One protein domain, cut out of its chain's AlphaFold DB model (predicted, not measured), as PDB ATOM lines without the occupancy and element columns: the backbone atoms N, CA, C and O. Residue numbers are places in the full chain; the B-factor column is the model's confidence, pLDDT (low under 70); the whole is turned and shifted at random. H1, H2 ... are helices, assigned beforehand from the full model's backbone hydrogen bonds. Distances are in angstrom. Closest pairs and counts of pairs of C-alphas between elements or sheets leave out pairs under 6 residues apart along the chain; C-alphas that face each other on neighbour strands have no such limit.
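What this domain is: This is residues 34 to 149 of the 150 residues of an uncharacterized protein of Gammaproteobacteria bacterium (UniProt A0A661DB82). One very long helix, H1, ends in a small head: its first part, residues 34 to 69, sticks out as a bare arm, while the hairpin of H2 and H3 packs on its last turns and slants away from them. Short H4 crosses H1 a little before that hairpin, away from H2 and H3. The 116 printed residues hold four named helices, H1 to H4 in chain order, and no named strand, an all-helix class. The whole is extended, with a radius of gyration of the C-alphas of 25.0 A and spans of 87 by 31 by 14 A, the arm making the length.

How they stand to each other: H1, residues 34 to 88, touches H3, residues 115 to 133, with residues 80 to 88 alone; the closest C-alphas, of Gly 88 and Cys 129, are 4.2 A apart. They run the same way at a steep tilt of 51 degrees. H1 and H2, residues 93 to 107, form a helical hairpin but only just touch, with 3 pairs of C-alphas within 8 A, the closest those of Gly 88 and Cys 96 at 6.2 A; they run opposite ways at a steep tilt of 44 degrees. H2 and H3 are a second helical hairpin and touch, closest at the C-alphas of Thr 100 and Gly 126, 5.3 A, with a shallow tilt of 34 degrees, only just short of steep, opposite ways. H4, residues 141 to 148, touches H1 about perpendicular at 77 degrees, the closest C-alphas being those of Tyr 78 and Phe 141, 6.8 A; it is apart from H2 and H3. Helix packing is mostly crossed, with 1 of 4 touching pairs at a shallow tilt. Every O i to N i+4 pair is within hydrogen-bond range in H1, H2 and H3, and 3 of 4 are in H4.

Where its parts are: H1 measures 81.0 A from C-alpha 34 at (64.977, -15.046, -46.671) to C-alpha 88 at (-1.670, -50.861, -17.858). H3 measures 26.9 A and H2 21.3 A. H4 ends with C-alpha 148 at (14.862, -38.327, -18.613).

The domain as a whole: The C-alphas farthest apart, of Glu 34 and Thr 92, are 87.2 A apart. Without residues 34 to 69 the body spans 34 by 28 by 14 A. The printed part has no cut; the link from H1 to H2 is tight, the other two are short. pLDDT is under 70 at residues 35, 54 and 56 to 72.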
ATOM      1  N   GLU A  34      66.046 -15.618 -47.499       71.50
ATOM      2  CA  GLU A  34      64.977 -15.046 -46.671       71.50
ATOM      3  C   GLU A  34      63.599 -15.314 -47.280       71.50
ATOM      4  O   GLU A  34      62.715 -15.813 -46.585       71.50
ATOM      5  N   PHE A  35      63.449 -15.135 -48.594       69.06
ATOM      6  CA  PHE A  35      62.207 -15.451 -49.297       69.06
ATOM      7  C   PHE A  35      61.847 -16.945 -49.223       69.06
ATOM      8  O   PHE A  35      60.686 -17.314 -49.028       69.06
ATOM      9  N   GLU A  36      62.838 -17.835 -49.340       72.56
ATOM     10  CA  GLU A  36      62.620 -19.273 -49.160       72.56
ATOM     11  C   GLU A  36      62.217 -19.624 -47.721       72.56
ATOM     12  O   GLU A  36      61.350 -20.482 -47.538       72.56
ATOM     13  N   LYS A  37      62.772 -18.945 -46.708       74.56
ATOM     14  CA  LYS A  37      62.366 -19.122 -45.303       74.56
ATOM     15  C   LYS A  37      60.930 -18.669 -45.057       74.56
ATOM     16  O   LYS A  37      60.166 -19.441 -44.481       74.56
ATOM     17  N   GLU A  38      60.550 -17.486 -45.533       73.69
ATOM     18  CA  GLU A  38      59.181 -16.970 -45.397       73.69
ATOM     19  C   GLU A  38      58.163 -17.893 -46.075       73.69
ATOM     20  O   GLU A  38      57.114 -18.211 -45.510       73.69
ATOM     21  N   LYS A  39      58.496 -18.411 -47.262       74.56
ATOM     22  CA  LYS A  39      57.649 -19.383 -47.962       74.56
ATOM     23  C   LYS A  39      57.449 -20.663 -47.142       74.56
ATOM     24  O   LYS A  39      56.345 -21.208 -47.103       74.56
ATOM     25  N   LEU A  40      58.500 -21.133 -46.477       71.00
ATOM     26  CA  LEU A  40      58.469 -22.339 -45.649       71.00
ATOM     27  C   LEU A  40      57.676 -22.127 -44.350       71.00
ATOM     28  O   LEU A  40      56.976 -23.036 -43.901       71.00
ATOM     29  N   GLU A  41      57.749 -20.936 -43.755       76.44
ATOM     30  CA  GLU A  41      56.910 -20.550 -42.613       76.44
ATOM     31  C   GLU A  41      55.433 -20.467 -43.006       76.44
ATOM     32  O   GLU A  41      54.591 -21.075 -42.342       76.44
ATOM     33  N   PHE A  42      55.123 -19.855 -44.150       72.44
ATOM     34  CA  PHE A  42      53.759 -19.793 -44.674       72.44
ATOM     35  C   PHE A  42      53.172 -21.187 -44.959       72.44
ATOM     36  O   PHE A  42      52.002 -21.463 -44.671       72.44
ATOM     37  N   GLU A  43      53.974 -22.115 -45.490       74.69
ATOM     38  CA  GLU A  43      53.542 -23.502 -45.693       74.69
ATOM     39  C   GLU A  43      53.290 -24.243 -44.370       74.69
ATOM     40  O   GLU A  43      52.308 -24.989 -44.270       74.69
ATOM     41  N   LYS A  44      54.110 -24.005 -43.337       77.12
ATOM     42  CA  LYS A  44      53.896 -24.559 -41.989       77.12
ATOM     43  C   LYS A  44      52.612 -24.031 -41.354       77.12
ATOM     44  O   LYS A  44      51.831 -24.829 -40.831       77.12
ATOM     45  N   GLU A  45      52.355 -22.728 -41.440       77.38
ATOM     46  CA  GLU A  45      51.116 -22.125 -40.938       77.38
ATOM     47  C   GLU A  45      49.889 -22.690 -41.653       77.38
ATOM     48  O   GLU A  45      48.917 -23.107 -41.016       77.38
ATOM     49  N   LYS A  46      49.955 -22.814 -42.982       75.69
ATOM     50  CA  LYS A  46      48.882 -23.411 -43.785       75.69
ATOM     51  C   LYS A  46      48.611 -24.867 -43.398       75.69
ATOM     52  O   LYS A  46      47.454 -25.300 -43.404       75.69
ATOM     53  N   LEU A  47      49.650 -25.631 -43.062       73.38
ATOM     54  CA  LEU A  47      49.514 -27.009 -42.593       73.38
ATOM     55  C   LEU A  47      48.872 -27.072 -41.198       73.38
ATOM     56  O   LEU A  47      47.953 -27.867 -40.986       73.38
ATOM     57  N   ALA A  48      49.299 -26.207 -40.275       77.81
ATOM     58  CA  ALA A  48      48.727 -26.113 -38.932       77.81
ATOM     59  C   ALA A  48      47.234 -25.747 -38.979       77.81
ATOM     60  O   ALA A  48      46.415 -26.350 -38.279       77.81
ATOM     61  N   LEU A  49      46.857 -24.830 -39.871       73.19
ATOM     62  CA  LEU A  49      45.473 -24.397 -40.057       73.19
ATOM     63  C   LEU A  49      44.593 -25.522 -40.634       73.19
ATOM     64  O   LEU A  49      43.462 -25.721 -40.186       73.19
ATOM     65  N   LYS A  50      45.131 -26.335 -41.556       75.38
ATOM     66  CA  LYS A  50      44.456 -27.554 -42.045       75.38
ATOM     67  C   LYS A  50      44.247 -28.586 -40.935       75.38
ATOM     68  O   LYS A  50      43.154 -29.137 -40.830       75.38
ATOM     69  N   GLN A  51      45.255 -28.825 -40.096       76.19
ATOM     70  CA  GLN A  51      45.141 -29.764 -38.974       76.19
ATOM     71  C   GLN A  51      44.120 -29.292 -37.933       76.19
ATOM     72  O   GLN A  51      43.354 -30.104 -37.414       76.19
ATOM     73  N   GLN A  52      44.068 -27.990 -37.636       70.19
ATOM     74  CA  GLN A  52      43.042 -27.438 -36.749       70.19
ATOM     75  C   GLN A  52      41.636 -27.592 -37.334       70.19
ATOM     76  O   GLN A  52      40.728 -28.010 -36.614       70.19
ATOM     77  N   LYS A  53      41.464 -27.327 -38.633       73.81
ATOM     78  CA  LYS A  53      40.178 -27.513 -39.314       73.81
ATOM     79  C   LYS A  53      39.713 -28.972 -39.255       73.81
ATOM     80  O   LYS A  53      38.575 -29.228 -38.882       73.81
ATOM     81  N   GLN A  54      40.615 -29.919 -39.509       69.94
ATOM     82  CA  GLN A  54      40.310 -31.349 -39.436       69.94
ATOM     83  C   GLN A  54      39.957 -31.800 -38.008       69.94
ATOM     84  O   GLN A  54      39.015 -32.562 -37.812       69.94
ATOM     85  N   LYS A  55      40.653 -31.284 -36.984       71.75
ATOM     86  CA  LYS A  55      40.304 -31.539 -35.573       71.75
ATOM     87  C   LYS A  55      38.941 -30.960 -35.187       71.75
ATOM     88  O   LYS A  55      38.270 -31.523 -34.327       71.75
ATOM     89  N   TYR A  56      38.552 -29.828 -35.767       66.62
ATOM     90  CA  TYR A  56      37.238 -29.227 -35.541       66.62
ATOM     91  C   TYR A  56      36.126 -30.036 -36.219       66.62
ATOM     92  O   TYR A  56      35.114 -30.325 -35.587       66.62
ATOM     93  N   GLU A  57      36.338 -30.457 -37.468       65.81
ATOM     94  CA  GLU A  57      35.400 -31.303 -38.217       65.81
ATOM     95  C   GLU A  57      35.202 -32.669 -37.542       65.81
ATOM     96  O   GLU A  57      34.062 -33.083 -37.349       65.81
ATOM     97  N   ASN A  58      36.275 -33.321 -37.081       62.88
ATOM     98  CA  ASN A  58      36.164 -34.579 -36.335       62.88
ATOM     99  C   ASN A  58      35.378 -34.411 -35.026       62.88
ATOM    100  O   ASN A  58      34.489 -35.209 -34.757       62.88
ATOM    101  N   ARG A  59      35.623 -33.339 -34.257       55.06
ATOM    102  CA  ARG A  59      34.848 -33.070 -33.032       55.06
ATOM    103  C   ARG A  59      33.366 -32.823 -33.309       55.06
ATOM    104  O   ARG A  59      32.517 -33.231 -32.530       55.06
ATOM    105  N   GLN A  60      33.044 -32.143 -34.408       52.56
ATOM    106  CA  GLN A  60      31.656 -31.939 -34.833       52.56
ATOM    107  C   GLN A  60      30.982 -33.265 -35.210       52.56
ATOM    108  O   GLN A  60      29.812 -33.471 -34.886       52.56
ATOM    109  N   LEU A  61      31.712 -34.176 -35.860       52.34
ATOM    110  CA  LEU A  61      31.218 -35.510 -36.201       52.34
ATOM    111  C   LEU A  61      30.997 -36.381 -34.957       52.34
ATOM    112  O   LEU A  61      29.937 -36.991 -34.858       52.34
ATOM    113  N   GLU A  62      31.925 -36.364 -33.997       53.66
ATOM    114  CA  GLU A  62      31.796 -37.068 -32.710       53.66
ATOM    115  C   GLU A  62      30.571 -36.570 -31.926       53.66
ATOM    116  O   GLU A  62      29.701 -37.369 -31.593       53.66
ATOM    117  N   MET A  63      30.398 -35.249 -31.776       43.12
ATOM    118  CA  MET A  63      29.199 -34.678 -31.134       43.12
ATOM    119  C   MET A  63      27.895 -35.027 -31.870       43.12
ATOM    120  O   MET A  63      26.827 -35.106 -31.266       43.12
ATOM    121  N   THR A  64      27.949 -35.198 -33.195       45.16
ATOM    122  CA  THR A  64      26.776 -35.575 -33.998       45.16
ATOM    123  C   THR A  64      26.466 -37.068 -33.879       45.16
ATOM    124  O   THR A  64      25.302 -37.450 -33.993       45.16
ATOM    125  N   GLN A  65      27.476 -37.915 -33.666       47.00
ATOM    126  CA  GLN A  65      27.296 -39.342 -33.389       47.00
ATOM    127  C   GLN A  65      26.748 -39.571 -31.984       47.00
ATOM    128  O   GLN A  65      25.726 -40.239 -31.873       47.00
ATOM    129  N   GLU A  66      27.323 -38.936 -30.961       45.06
ATOM    130  CA  GLU A  66      26.812 -38.997 -29.582       45.06
ATOM    131  C   GLU A  66      25.339 -38.562 -29.530       45.06
ATOM    132  O   GLU A  66      24.481 -39.300 -29.054       45.06
ATOM    133  N   ARG A  67      24.993 -37.441 -30.181       48.03
ATOM    134  CA  ARG A  67      23.603 -36.956 -30.228       48.03
ATOM    135  C   ARG A  67      22.634 -37.923 -30.931       48.03
ATOM    136  O   ARG A  67      21.454 -37.947 -30.597       48.03
ATOM    137  N   LYS A  68      23.100 -38.716 -31.904       48.91
ATOM    138  CA  LYS A  68      22.273 -39.726 -32.599       48.91
ATOM    139  C   LYS A  68      22.152 -41.028 -31.812       48.91
ATOM    140  O   LYS A  68      21.106 -41.672 -31.871       48.91
ATOM    141  N   GLU A  69      23.202 -41.425 -31.102       49.94
ATOM    142  CA  GLU A  69      23.176 -42.593 -30.221       49.94
ATOM    143  C   GLU A  69      22.270 -42.345 -29.007       49.94
ATOM    144  O   GLU A  69      21.463 -43.216 -28.671       49.94
ATOM    145  N   ASP A  70      22.277 -41.130 -28.453       51.81
ATOM    146  CA  ASP A  70      21.368 -40.720 -27.376       51.81
ATOM    147  C   ASP A  70      19.902 -40.657 -27.834       51.81
ATOM    148  O   ASP A  70      19.006 -41.111 -27.115       51.81
ATOM    149  N   GLU A  71      19.623 -40.196 -29.061       54.50
ATOM    150  CA  GLU A  71      18.277 -40.298 -29.650       54.50
ATOM    151  C   GLU A  71      17.834 -41.763 -29.837       54.50
ATOM    152  O   GLU A  71      16.662 -42.089 -29.619       54.50
ATOM    153  N   GLY A  72      18.757 -42.669 -30.178       69.19
ATOM    154  CA  GLY A  72      18.479 -44.100 -30.344       69.19
ATOM    155  C   GLY A  72      18.207 -44.831 -29.025       69.19
ATOM    156  O   GLY A  72      17.241 -45.602 -28.915       69.19
ATOM    157  N   MET A  73      19.016 -44.567 -27.999       75.25
ATOM    158  CA  MET A  73      18.879 -45.205 -26.687       75.25
ATOM    159  C   MET A  73      17.671 -44.651 -25.926       75.25
ATOM    160  O   MET A  73      16.855 -45.418 -25.406       75.25
ATOM    161  N   CYS A  74      17.486 -43.326 -25.945       82.19
ATOM    162  CA  CYS A  74      16.323 -42.680 -25.344       82.19
ATOM    163  C   CYS A  74      15.017 -43.076 -26.051       82.19
ATOM    164  O   CYS A  74      14.003 -43.319 -25.394       82.19
ATOM    165  N   GLY A  75      15.039 -43.202 -27.383       82.81
ATOM    166  CA  GLY A  75      13.910 -43.716 -28.162       82.81
ATOM    167  C   GLY A  75      13.526 -45.140 -27.761       82.81
ATOM    168  O   GLY A  75      12.351 -45.432 -27.534       82.81
ATOM    169  N   THR A  76      14.518 -46.019 -27.600       82.19
ATOM    170  CA  THR A  76      14.306 -47.394 -27.115       82.19
ATOM    171  C   THR A  76      13.666 -47.411 -25.729       82.19
ATOM    172  O   THR A  76      12.653 -48.081 -25.525       82.19
ATOM    173  N   LEU A  77      14.213 -46.629 -24.794       83.62
ATOM    174  CA  LEU A  77      13.676 -46.493 -23.440       83.62
ATOM    175  C   LEU A  77      12.226 -45.981 -23.458       83.62
ATOM    176  O   LEU A  77      11.365 -46.559 -22.792       83.62
ATOM    177  N   TYR A  78      11.928 -44.954 -24.257       86.00
ATOM    178  CA  TYR A  78      10.568 -44.435 -24.392       86.00
ATOM    179  C   TYR A  78       9.595 -45.494 -24.917       86.00
ATOM    180  O   TYR A  78       8.515 -45.650 -24.358       86.00
ATOM    181  N   ASN A  79       9.979 -46.258 -25.942       84.94
ATOM    182  CA  ASN A  79       9.130 -47.309 -26.511       84.94
ATOM    183  C   ASN A  79       8.816 -48.415 -25.495       84.94
ATOM    184  O   ASN A  79       7.687 -48.908 -25.447       84.94
ATOM    185  N   ILE A  80       9.788 -48.786 -24.655       84.81
ATOM    186  CA  ILE A  80       9.578 -49.756 -23.570       84.81
ATOM    187  C   ILE A  80       8.552 -49.209 -22.571       84.81
ATOM    188  O   ILE A  80       7.572 -49.887 -22.258       84.81
ATOM    189  N   LEU A  81       8.733 -47.968 -22.113       88.56
ATOM    190  CA  LEU A  81       7.830 -47.339 -21.144       88.56
ATOM    191  C   LEU A  81       6.428 -47.107 -21.711       88.56
ATOM    192  O   LEU A  81       5.436 -47.343 -21.020       88.56
ATOM    193  N   GLU A  82       6.330 -46.708 -22.976       89.56
ATOM    194  CA  GLU A  82       5.058 -46.580 -23.683       89.56
ATOM    195  C   GLU A  82       4.358 -47.945 -23.797       89.56
ATOM    196  O   GLU A  82       3.142 -48.044 -23.616       89.56
ATOM    197  N   GLY A  83       5.117 -49.018 -24.039       87.38
ATOM    198  CA  GLY A  83       4.619 -50.391 -24.018       87.38
ATOM    199  C   GLY A  83       4.060 -50.800 -22.651       87.38
ATOM    200  O   GLY A  83       2.999 -51.424 -22.588       87.38
ATOM    201  N   CYS A  84       4.724 -50.415 -21.560       89.88
ATOM    202  CA  CYS A  84       4.234 -50.637 -20.196       89.88
ATOM    203  C   CYS A  84       2.951 -49.849 -19.909       89.88
ATOM    204  O   CYS A  84       1.982 -50.397 -19.385       89.88
ATOM    205  N   TYR A  85       2.905 -48.580 -20.319       91.38
ATOM    206  CA  TYR A  85       1.713 -47.744 -20.198       91.38
ATOM    207  C   TYR A  85       0.527 -48.329 -20.981       91.38
ATOM    208  O   TYR A  85      -0.577 -48.452 -20.455       91.38
ATOM    209  N   LYS A  86       0.735 -48.763 -22.230       89.38
ATOM    210  CA  LYS A  86      -0.324 -49.389 -23.045       89.38
ATOM    211  C   LYS A  86      -0.889 -50.648 -22.385       89.38
ATOM    212  O   LYS A  86      -2.099 -50.849 -22.438       89.38
ATOM    213  N   GLN A  87      -0.037 -51.454 -21.754       87.50
ATOM    214  CA  GLN A  87      -0.448 -52.665 -21.039       87.50
ATOM    215  C   GLN A  87      -1.230 -52.371 -19.754       87.50
ATOM    216  O   GLN A  87      -2.119 -53.143 -19.413       87.50
ATOM    217  N   GLY A  88      -0.956 -51.254 -19.076       87.62
ATOM    218  CA  GLY A  88      -1.670 -50.861 -17.858       87.62
ATOM    219  C   GLY A  88      -3.072 -50.288 -18.078       87.62
ATOM    220  O   GLY A  88      -3.842 -50.169 -17.126       87.62
ATOM    221  N   LYS A  89      -3.444 -49.930 -19.315       89.00
ATOM    222  CA  LYS A  89      -4.777 -49.382 -19.601       89.00
ATOM    223  C   LYS A  89      -5.871 -50.402 -19.288       89.00
ATOM    224  O   LYS A  89      -5.933 -51.462 -19.902       89.00
ATOM    225  N   GLY A  90      -6.773 -50.033 -18.379       85.88
ATOM    226  CA  GLY A  90      -7.884 -50.891 -17.961       85.88
ATOM    227  C   GLY A  90      -7.474 -52.058 -17.059       85.88
ATOM    228  O   GLY A  90      -8.290 -52.947 -16.836       85.88
ATOM    229  N   GLN A  91      -6.236 -52.064 -16.556       87.31
ATOM    230  CA  GLN A  91      -5.744 -53.044 -15.586       87.31
ATOM    231  C   GLN A  91      -5.763 -52.476 -14.164       87.31
ATOM    232  O   GLN A  91      -5.883 -51.265 -13.977       87.31
ATOM    233  N   THR A  92      -5.630 -53.344 -13.159       87.56
ATOM    234  CA  THR A  92      -5.423 -52.920 -11.765       87.56
ATOM    235  C   THR A  92      -3.940 -52.702 -11.471       87.56
ATOM    236  O   THR A  92      -3.058 -53.183 -12.186       87.56
ATOM    237  N   VAL A  93      -3.651 -51.980 -10.387       81.56
ATOM    238  CA  VAL A  93      -2.271 -51.711  -9.959       81.56
ATOM    239  C   VAL A  93      -1.537 -53.007  -9.582       81.56
ATOM    240  O   VAL A  93      -0.328 -53.085  -9.792       81.56
ATOM    241  N   GLU A  94      -2.236 -54.047  -9.102       84.06
ATOM    242  CA  GLU A  94      -1.601 -55.348  -8.836       84.06
ATOM    243  C   GLU A  94      -1.073 -55.996 -10.122       84.06
ATOM    244  O   GLU A  94       0.067 -56.455 -10.158       84.06
ATOM    245  N   ILE A  95      -1.845 -55.941 -11.211       86.06
ATOM    246  CA  ILE A  95      -1.437 -56.487 -12.516       86.06
ATOM    247  C   ILE A  95      -0.202 -55.746 -13.056       86.06
ATOM    248  O   ILE A  95       0.662 -56.344 -13.698       86.06
ATOM    249  N   CYS A  96      -0.063 -54.453 -12.753       86.25
ATOM    250  CA  CYS A  96       1.130 -53.683 -13.105       86.25
ATOM    251  C   CYS A  96       2.401 -54.140 -12.370       86.25
ATOM    252  O   CYS A  96       3.499 -54.027 -12.927       86.25
ATOM    253  N   ALA A  97       2.279 -54.667 -11.147       83.12
ATOM    254  CA  ALA A  97       3.415 -55.232 -10.421       83.12
ATOM    255  C   ALA A  97       3.911 -56.521 -11.094       83.12
ATOM    256  O   ALA A  97       5.111 -56.658 -11.345       83.12
ATOM    257  N   ASP A  98       2.991 -57.400 -11.496       85.12
ATOM    258  CA  ASP A  98       3.317 -58.629 -12.231       85.12
ATOM    259  C   ASP A  98       3.953 -58.323 -13.594       85.12
ATOM    260  O   ASP A  98       4.941 -58.947 -13.992       85.12
ATOM    261  N   LEU A  99       3.447 -57.298 -14.290       80.75
ATOM    262  CA  LEU A  99       4.013 -56.827 -15.555       80.75
ATOM    263  C   LEU A  99       5.476 -56.393 -15.405       80.75
ATOM    264  O   LEU A  99       6.322 -56.669 -16.259       80.75
ATOM    265  N   THR A 100       5.763 -55.708 -14.300       83.06
ATOM    266  CA  THR A 100       7.091 -55.186 -13.981       83.06
ATOM    267  C   THR A 100       8.079 -56.319 -13.721       83.06
ATOM    268  O   THR A 100       9.211 -56.265 -14.207       83.06
ATOM    269  N   LEU A 101       7.645 -57.363 -13.009       83.56
ATOM    270  CA  LEU A 101       8.436 -58.570 -12.766       83.56
ATOM    271  C   LEU A 101       8.715 -59.325 -14.071       83.56
ATOM    272  O   LEU A 101       9.868 -59.629 -14.365       83.56
ATOM    273  N   GLY A 102       7.691 -59.534 -14.903       83.00
ATOM    274  CA  GLY A 102       7.856 -60.208 -16.193       83.00
ATOM    275  C   GLY A 102       8.773 -59.453 -17.163       83.00
ATOM    276  O   GLY A 102       9.502 -60.070 -17.943       83.00
ATOM    277  N   LEU A 103       8.779 -58.115 -17.120       80.62
ATOM    278  CA  LEU A 103       9.746 -57.313 -17.873       80.62
ATOM    279  C   LEU A 103      11.163 -57.459 -17.304       80.62
ATOM    280  O   LEU A 103      12.112 -57.611 -18.074       80.62
ATOM    281  N   ALA A 104      11.300 -57.436 -15.975       82.19
ATOM    282  CA  ALA A 104      12.587 -57.591 -15.307       82.19
ATOM    283  C   ALA A 104      13.239 -58.932 -15.668       82.19
ATOM    284  O   ALA A 104      14.417 -58.963 -16.002       82.19
ATOM    285  N   GLU A 105      12.469 -60.021 -15.686       85.25
ATOM    286  CA  GLU A 105      12.947 -61.351 -16.084       85.25
ATOM    287  C   GLU A 105      13.395 -61.404 -17.550       85.25
ATOM    288  O   GLU A 105      14.430 -61.995 -17.860       85.25
ATOM    289  N   LYS A 106      12.646 -60.759 -18.454       83.19
ATOM    290  CA  LYS A 106      12.988 -60.704 -19.885       83.19
ATOM    291  C   LYS A 106      14.267 -59.918 -20.152       83.19
ATOM    292  O   LYS A 106      15.038 -60.323 -21.014       83.19
ATOM    293  N   LEU A 107      14.476 -58.818 -19.431       80.38
ATOM    294  CA  LEU A 107      15.632 -57.931 -19.603       80.38
ATOM    295  C   LEU A 107      16.825 -58.326 -18.716       80.38
ATOM    296  O   LEU A 107      17.952 -57.918 -18.982       80.38
ATOM    297  N   ALA A 108      16.625 -59.159 -17.692       79.81
ATOM    298  CA  ALA A 108      17.686 -59.675 -16.827       79.81
ATOM    299  C   ALA A 108      18.936 -60.199 -17.564       79.81
ATOM    300  O   ALA A 108      20.039 -59.886 -17.108       79.81
ATOM    301  N   PRO A 109      18.844 -60.975 -18.669       82.25
ATOM    302  CA  PRO A 109      20.031 -61.402 -19.411       82.25
ATOM    303  C   PRO A 109      20.834 -60.238 -20.009       82.25
ATOM    304  O   PRO A 109      22.062 -60.309 -20.004       82.25
ATOM    305  N   ASP A 110      20.166 -59.174 -20.452       77.06
ATOM    306  CA  ASP A 110      20.801 -58.017 -21.095       77.06
ATOM    307  C   ASP A 110      21.470 -57.085 -20.071       77.06
ATOM    308  O   ASP A 110      22.469 -56.432 -20.370       77.06
ATOM    309  N   PHE A 111      20.979 -57.078 -18.827       80.62
ATOM    310  CA  PHE A 111      21.471 -56.219 -17.743       80.62
ATOM    311  C   PHE A 111      22.222 -56.972 -16.632       80.62
ATOM    312  O   PHE A 111      22.378 -56.449 -15.530       80.62
ATOM    313  N   ARG A 112      22.755 -58.177 -16.897       76.88
ATOM    314  CA  ARG A 112      23.488 -58.982 -15.889       76.88
ATOM    315  C   ARG A 112      24.611 -58.225 -15.177       76.88
ATOM    316  O   ARG A 112      24.851 -58.459 -13.999       76.88
ATOM    317  N   ASN A 113      25.281 -57.326 -15.893       80.31
ATOM    318  CA  ASN A 113      26.399 -56.541 -15.369       80.31
ATOM    319  C   ASN A 113      25.963 -55.198 -14.757       80.31
ATOM    320  O   ASN A 113      26.807 -54.468 -14.249       80.31
ATOM    321  N   ASN A 114      24.671 -54.855 -14.822       81.69
ATOM    322  CA  ASN A 114      24.138 -53.596 -14.313       81.69
ATOM    323  C   ASN A 114      22.722 -53.772 -13.713       81.69
ATOM    324  O   ASN A 114      21.719 -53.356 -14.308       81.69
ATOM    325  N   PRO A 115      22.623 -54.402 -12.528       80.94
ATOM    326  CA  PRO A 115      21.340 -54.674 -11.877       80.94
ATOM    327  C   PRO A 115      20.617 -53.401 -11.409       80.94
ATOM    328  O   PRO A 115      19.389 -53.390 -11.332       80.94
ATOM    329  N   GLU A 116      21.346 -52.315 -11.130       83.62
ATOM    330  CA  GLU A 116      20.760 -51.026 -10.735       83.62
ATOM    331  C   GLU A 116      19.974 -50.390 -11.883       83.62
ATOM    332  O   GLU A 116      18.863 -49.880 -11.691       83.62
ATOM    333  N   THR A 117      20.515 -50.470 -13.102       81.88
ATOM    334  CA  THR A 117      19.798 -50.040 -14.301       81.88
ATOM    335  C   THR A 117      18.549 -50.886 -14.514       81.88
ATOM    336  O   THR A 117      17.474 -50.315 -14.688       81.88
ATOM    337  N   LEU A 118      18.633 -52.215 -14.394       84.56
ATOM    338  CA  LEU A 118      17.457 -53.085 -14.508       84.56
ATOM    339  C   LEU A 118      16.354 -52.706 -13.508       84.56
ATOM    340  O   LEU A 118      15.202 -52.534 -13.904       84.56
ATOM    341  N   ALA A 119      16.706 -52.502 -12.236       84.44
ATOM    342  CA  ALA A 119      15.755 -52.086 -11.205       84.44
ATOM    343  C   ALA A 119      15.108 -50.729 -11.529       84.44
ATOM    344  O   ALA A 119      13.897 -50.559 -11.362       84.44
ATOM    345  N   SER A 120      15.894 -49.781 -12.047       84.88
ATOM    346  CA  SER A 120      15.402 -48.465 -12.468       84.88
ATOM    347  C   SER A 120      14.411 -48.576 -13.630       84.88
ATOM    348  O   SER A 120      13.338 -47.969 -13.588       84.88
ATOM    349  N   PHE A 121      14.721 -49.396 -14.641       83.56
ATOM    350  CA  PHE A 121      13.826 -49.679 -15.768       83.56
ATOM    351  C   PHE A 121      12.516 -50.323 -15.309       83.56
ATOM    352  O   PHE A 121      11.437 -49.867 -15.694       83.56
ATOM    353  N   SER A 122      12.603 -51.345 -14.456       86.00
ATOM    354  CA  SER A 122      11.436 -52.005 -13.873       86.00
ATOM    355  C   SER A 122      10.554 -51.007 -13.120       86.00
ATOM    356  O   SER A 122       9.353 -50.927 -13.375       86.00
ATOM    357  N   LEU A 123      11.139 -50.166 -12.266       87.50
ATOM    358  CA  LEU A 123      10.389 -49.167 -11.505       87.50
ATOM    359  C   LEU A 123       9.706 -48.132 -12.412       87.50
ATOM    360  O   LEU A 123       8.541 -47.789 -12.194       87.50
ATOM    361  N   MET A 124      10.391 -47.663 -13.460       88.12
ATOM    362  CA  MET A 124       9.798 -46.746 -14.437       88.12
ATOM    363  C   MET A 124       8.643 -47.395 -15.213       88.12
ATOM    364  O   MET A 124       7.605 -46.758 -15.398       88.12
ATOM    365  N   CYS A 125       8.784 -48.658 -15.621       89.00
ATOM    366  CA  CYS A 125       7.726 -49.413 -16.294       89.00
ATOM    367  C   CYS A 125       6.494 -49.604 -15.396       89.00
ATOM    368  O   CYS A 125       5.372 -49.329 -15.826       89.00
ATOM    369  N   GLY A 126       6.697 -49.996 -14.134       89.88
ATOM    370  CA  GLY A 126       5.614 -50.147 -13.161       89.88
ATOM    371  C   GLY A 126       4.879 -48.834 -12.909       89.88
ATOM    372  O   GLY A 126       3.648 -48.800 -12.910       89.88
ATOM    373  N   LYS A 127       5.620 -47.724 -12.805       89.94
ATOM    374  CA  LYS A 127       5.034 -46.383 -12.709       89.94
ATOM    375  C   LYS A 127       4.220 -46.039 -13.958       89.94
ATOM    376  O   LYS A 127       3.074 -45.625 -13.825       89.94
ATOM    377  N   ALA A 128       4.757 -46.255 -15.158       90.88
ATOM    378  CA  ALA A 128       4.040 -46.004 -16.410       90.88
ATOM    379  C   ALA A 128       2.740 -46.825 -16.514       90.88
ATOM    380  O   ALA A 128       1.705 -46.300 -16.923       90.88
ATOM    381  N   CYS A 129       2.768 -48.088 -16.086       92.06
ATOM    382  CA  CYS A 129       1.584 -48.940 -16.025       92.06
ATOM    383  C   CYS A 129       0.550 -48.413 -15.014       92.06
ATOM    384  O   CYS A 129      -0.625 -48.271 -15.351       92.06
ATOM    385  N   ALA A 130       0.983 -48.040 -13.805       90.81
ATOM    386  CA  ALA A 130       0.098 -47.482 -12.783       90.81
ATOM    387  C   ALA A 130      -0.560 -46.167 -13.245       90.81
ATOM    388  O   ALA A 130      -1.767 -45.998 -13.079       90.81
ATOM    389  N   TYR A 131       0.192 -45.283 -13.908       91.31
ATOM    390  CA  TYR A 131      -0.343 -44.066 -14.532       91.31
ATOM    391  C   TYR A 131      -1.468 -44.390 -15.527       91.31
ATOM    392  O   TYR A 131      -2.526 -43.763 -15.511       91.31
ATOM    393  N   ALA A 132      -1.274 -45.420 -16.355       91.69
ATOM    394  CA  ALA A 132      -2.288 -45.867 -17.303       91.69
ATOM    395  C   ALA A 132      -3.540 -46.430 -16.621       91.69
ATOM    396  O   ALA A 132      -4.656 -46.148 -17.064       91.69
ATOM    397  N   SER A 133      -3.362 -47.206 -15.546       89.94
ATOM    398  CA  SER A 133      -4.472 -47.785 -14.775       89.94
ATOM    399  C   SER A 133      -5.359 -46.713 -14.136       89.94
ATOM    400  O   SER A 133      -6.569 -46.890 -14.018       89.94
ATOM    401  N   GLN A 134      -4.769 -45.565 -13.795       90.38
ATOM    402  CA  GLN A 134      -5.456 -44.410 -13.215       90.38
ATOM    403  C   GLN A 134      -6.120 -43.516 -14.275       90.38
ATOM    404  O   GLN A 134      -6.800 -42.552 -13.931       90.38
ATOM    405  N   GLY A 135      -5.952 -43.831 -15.565       88.88
ATOM    406  CA  GLY A 135      -6.491 -43.039 -16.670       88.88
ATOM    407  C   GLY A 135      -5.720 -41.744 -16.940       88.88
ATOM    408  O   GLY A 135      -6.234 -40.869 -17.639       88.88
ATOM    409  N   GLU A 136      -4.502 -41.607 -16.411       89.25
ATOM    410  CA  GLU A 136      -3.653 -40.448 -16.682       89.25
ATOM    411  C   GLU A 136      -3.068 -40.495 -18.096       89.25
ATOM    412  O   GLU A 136      -2.940 -41.556 -18.705       89.25
ATOM    413  N   VAL A 137      -2.693 -39.333 -18.635       87.62
ATOM    414  CA  VAL A 137      -2.133 -39.214 -19.988       87.62
ATOM    415  C   VAL A 137      -0.625 -39.462 -19.962       87.62
ATOM    416  O   VAL A 137       0.112 -38.776 -19.258       87.62
ATOM    417  N   PHE A 138      -0.149 -40.402 -20.781       88.00
ATOM    418  CA  PHE A 138       1.287 -40.629 -20.967       88.00
ATOM    419  C   PHE A 138       1.967 -39.422 -21.634       88.00
ATOM    420  O   PHE A 138       1.438 -38.902 -22.623       88.00
ATOM    421  N   PRO A 139       3.132 -38.967 -21.136       85.81
ATOM    422  CA  PRO A 139       3.847 -37.835 -21.713       85.81
ATOM    423  C   PRO A 139       4.304 -38.118 -23.150       85.81
ATOM    424  O   PRO A 139       4.662 -39.239 -23.495       85.81
ATOM    425  N   SER A 140       4.349 -37.073 -23.982       86.69
ATOM    426  CA  SER A 140       4.931 -37.161 -25.325       86.69
ATOM    427  C   SER A 140       6.429 -37.473 -25.268       86.69
ATOM    428  O   SER A 140       7.108 -37.076 -24.318       86.69
ATOM    429  N   PHE A 141       6.975 -38.060 -26.338       82.81
ATOM    430  CA  PHE A 141       8.418 -38.302 -26.466       82.81
ATOM    431  C   PHE A 141       9.256 -37.041 -26.207       82.81
ATOM    432  O   PHE A 141      10.203 -37.075 -25.437       82.81
ATOM    433  N   SER A 142       8.847 -35.889 -26.746       81.69
ATOM    434  CA  SER A 142       9.534 -34.605 -26.529       81.69
ATOM    435  C   SER A 142       9.519 -34.114 -25.074       81.69
ATOM    436  O   SER A 142      10.379 -33.331 -24.667       81.69
ATOM    437  N   THR A 143       8.519 -34.514 -24.289       85.00
ATOM    438  CA  THR A 143       8.431 -34.201 -22.855       85.00
ATOM    439  C   THR A 143       9.273 -35.183 -22.053       85.00
ATOM    440  O   THR A 143      10.004 -34.771 -21.159       85.00
ATOM    441  N   PHE A 144       9.221 -36.462 -22.426       84.81
ATOM    442  CA  PHE A 144      10.039 -37.519 -21.852       84.81
ATOM    443  C   PHE A 144      11.540 -37.257 -22.039       84.81
ATOM    444  O   PHE A 144      12.278 -37.232 -21.059       84.81
ATOM    445  N   GLN A 145      11.974 -36.977 -23.272       83.25
ATOM    446  CA  GLN A 145      13.374 -36.735 -23.623       83.25
ATOM    447  C   GLN A 145      13.974 -35.612 -22.770       83.25
ATOM    448  O   GLN A 145      14.987 -35.818 -22.121       83.25
ATOM    449  N   ARG A 146      13.289 -34.465 -22.655       84.19
ATOM    450  CA  ARG A 146      13.754 -33.324 -21.841       84.19
ATOM    451  C   ARG A 146      13.882 -33.620 -20.342       84.19
ATOM    452  O   ARG A 146      14.603 -32.901 -19.661       84.19
ATOM    453  N   GLY A 147      13.131 -34.590 -19.819       80.31
ATOM    454  CA  GLY A 147      13.111 -34.908 -18.390       80.31
ATOM    455  C   GLY A 147      13.989 -36.092 -17.990       80.31
ATOM    456  O   GLY A 147      14.401 -36.165 -16.837       80.31
ATOM    457  N   VAL A 148      14.238 -37.026 -18.912       78.12
ATOM    458  CA  VAL A 148      14.862 -38.327 -18.613       78.12
ATOM    459  C   VAL A 148      16.171 -38.538 -19.371       78.12
ATOM    460  O   VAL A 148      17.048 -39.229 -18.863       78.12
ATOM    461  N   CYS A 149      16.332 -37.923 -20.544       78.12
ATOM    462  CA  CYS A 149      17.511 -38.060 -21.399       78.12
ATOM    463  C   CYS A 149      18.155 -36.674 -21.626       78.12
ATOM    464  O   CYS A 149      17.904 -36.067 -22.673       78.12
TER     465      CYS A 149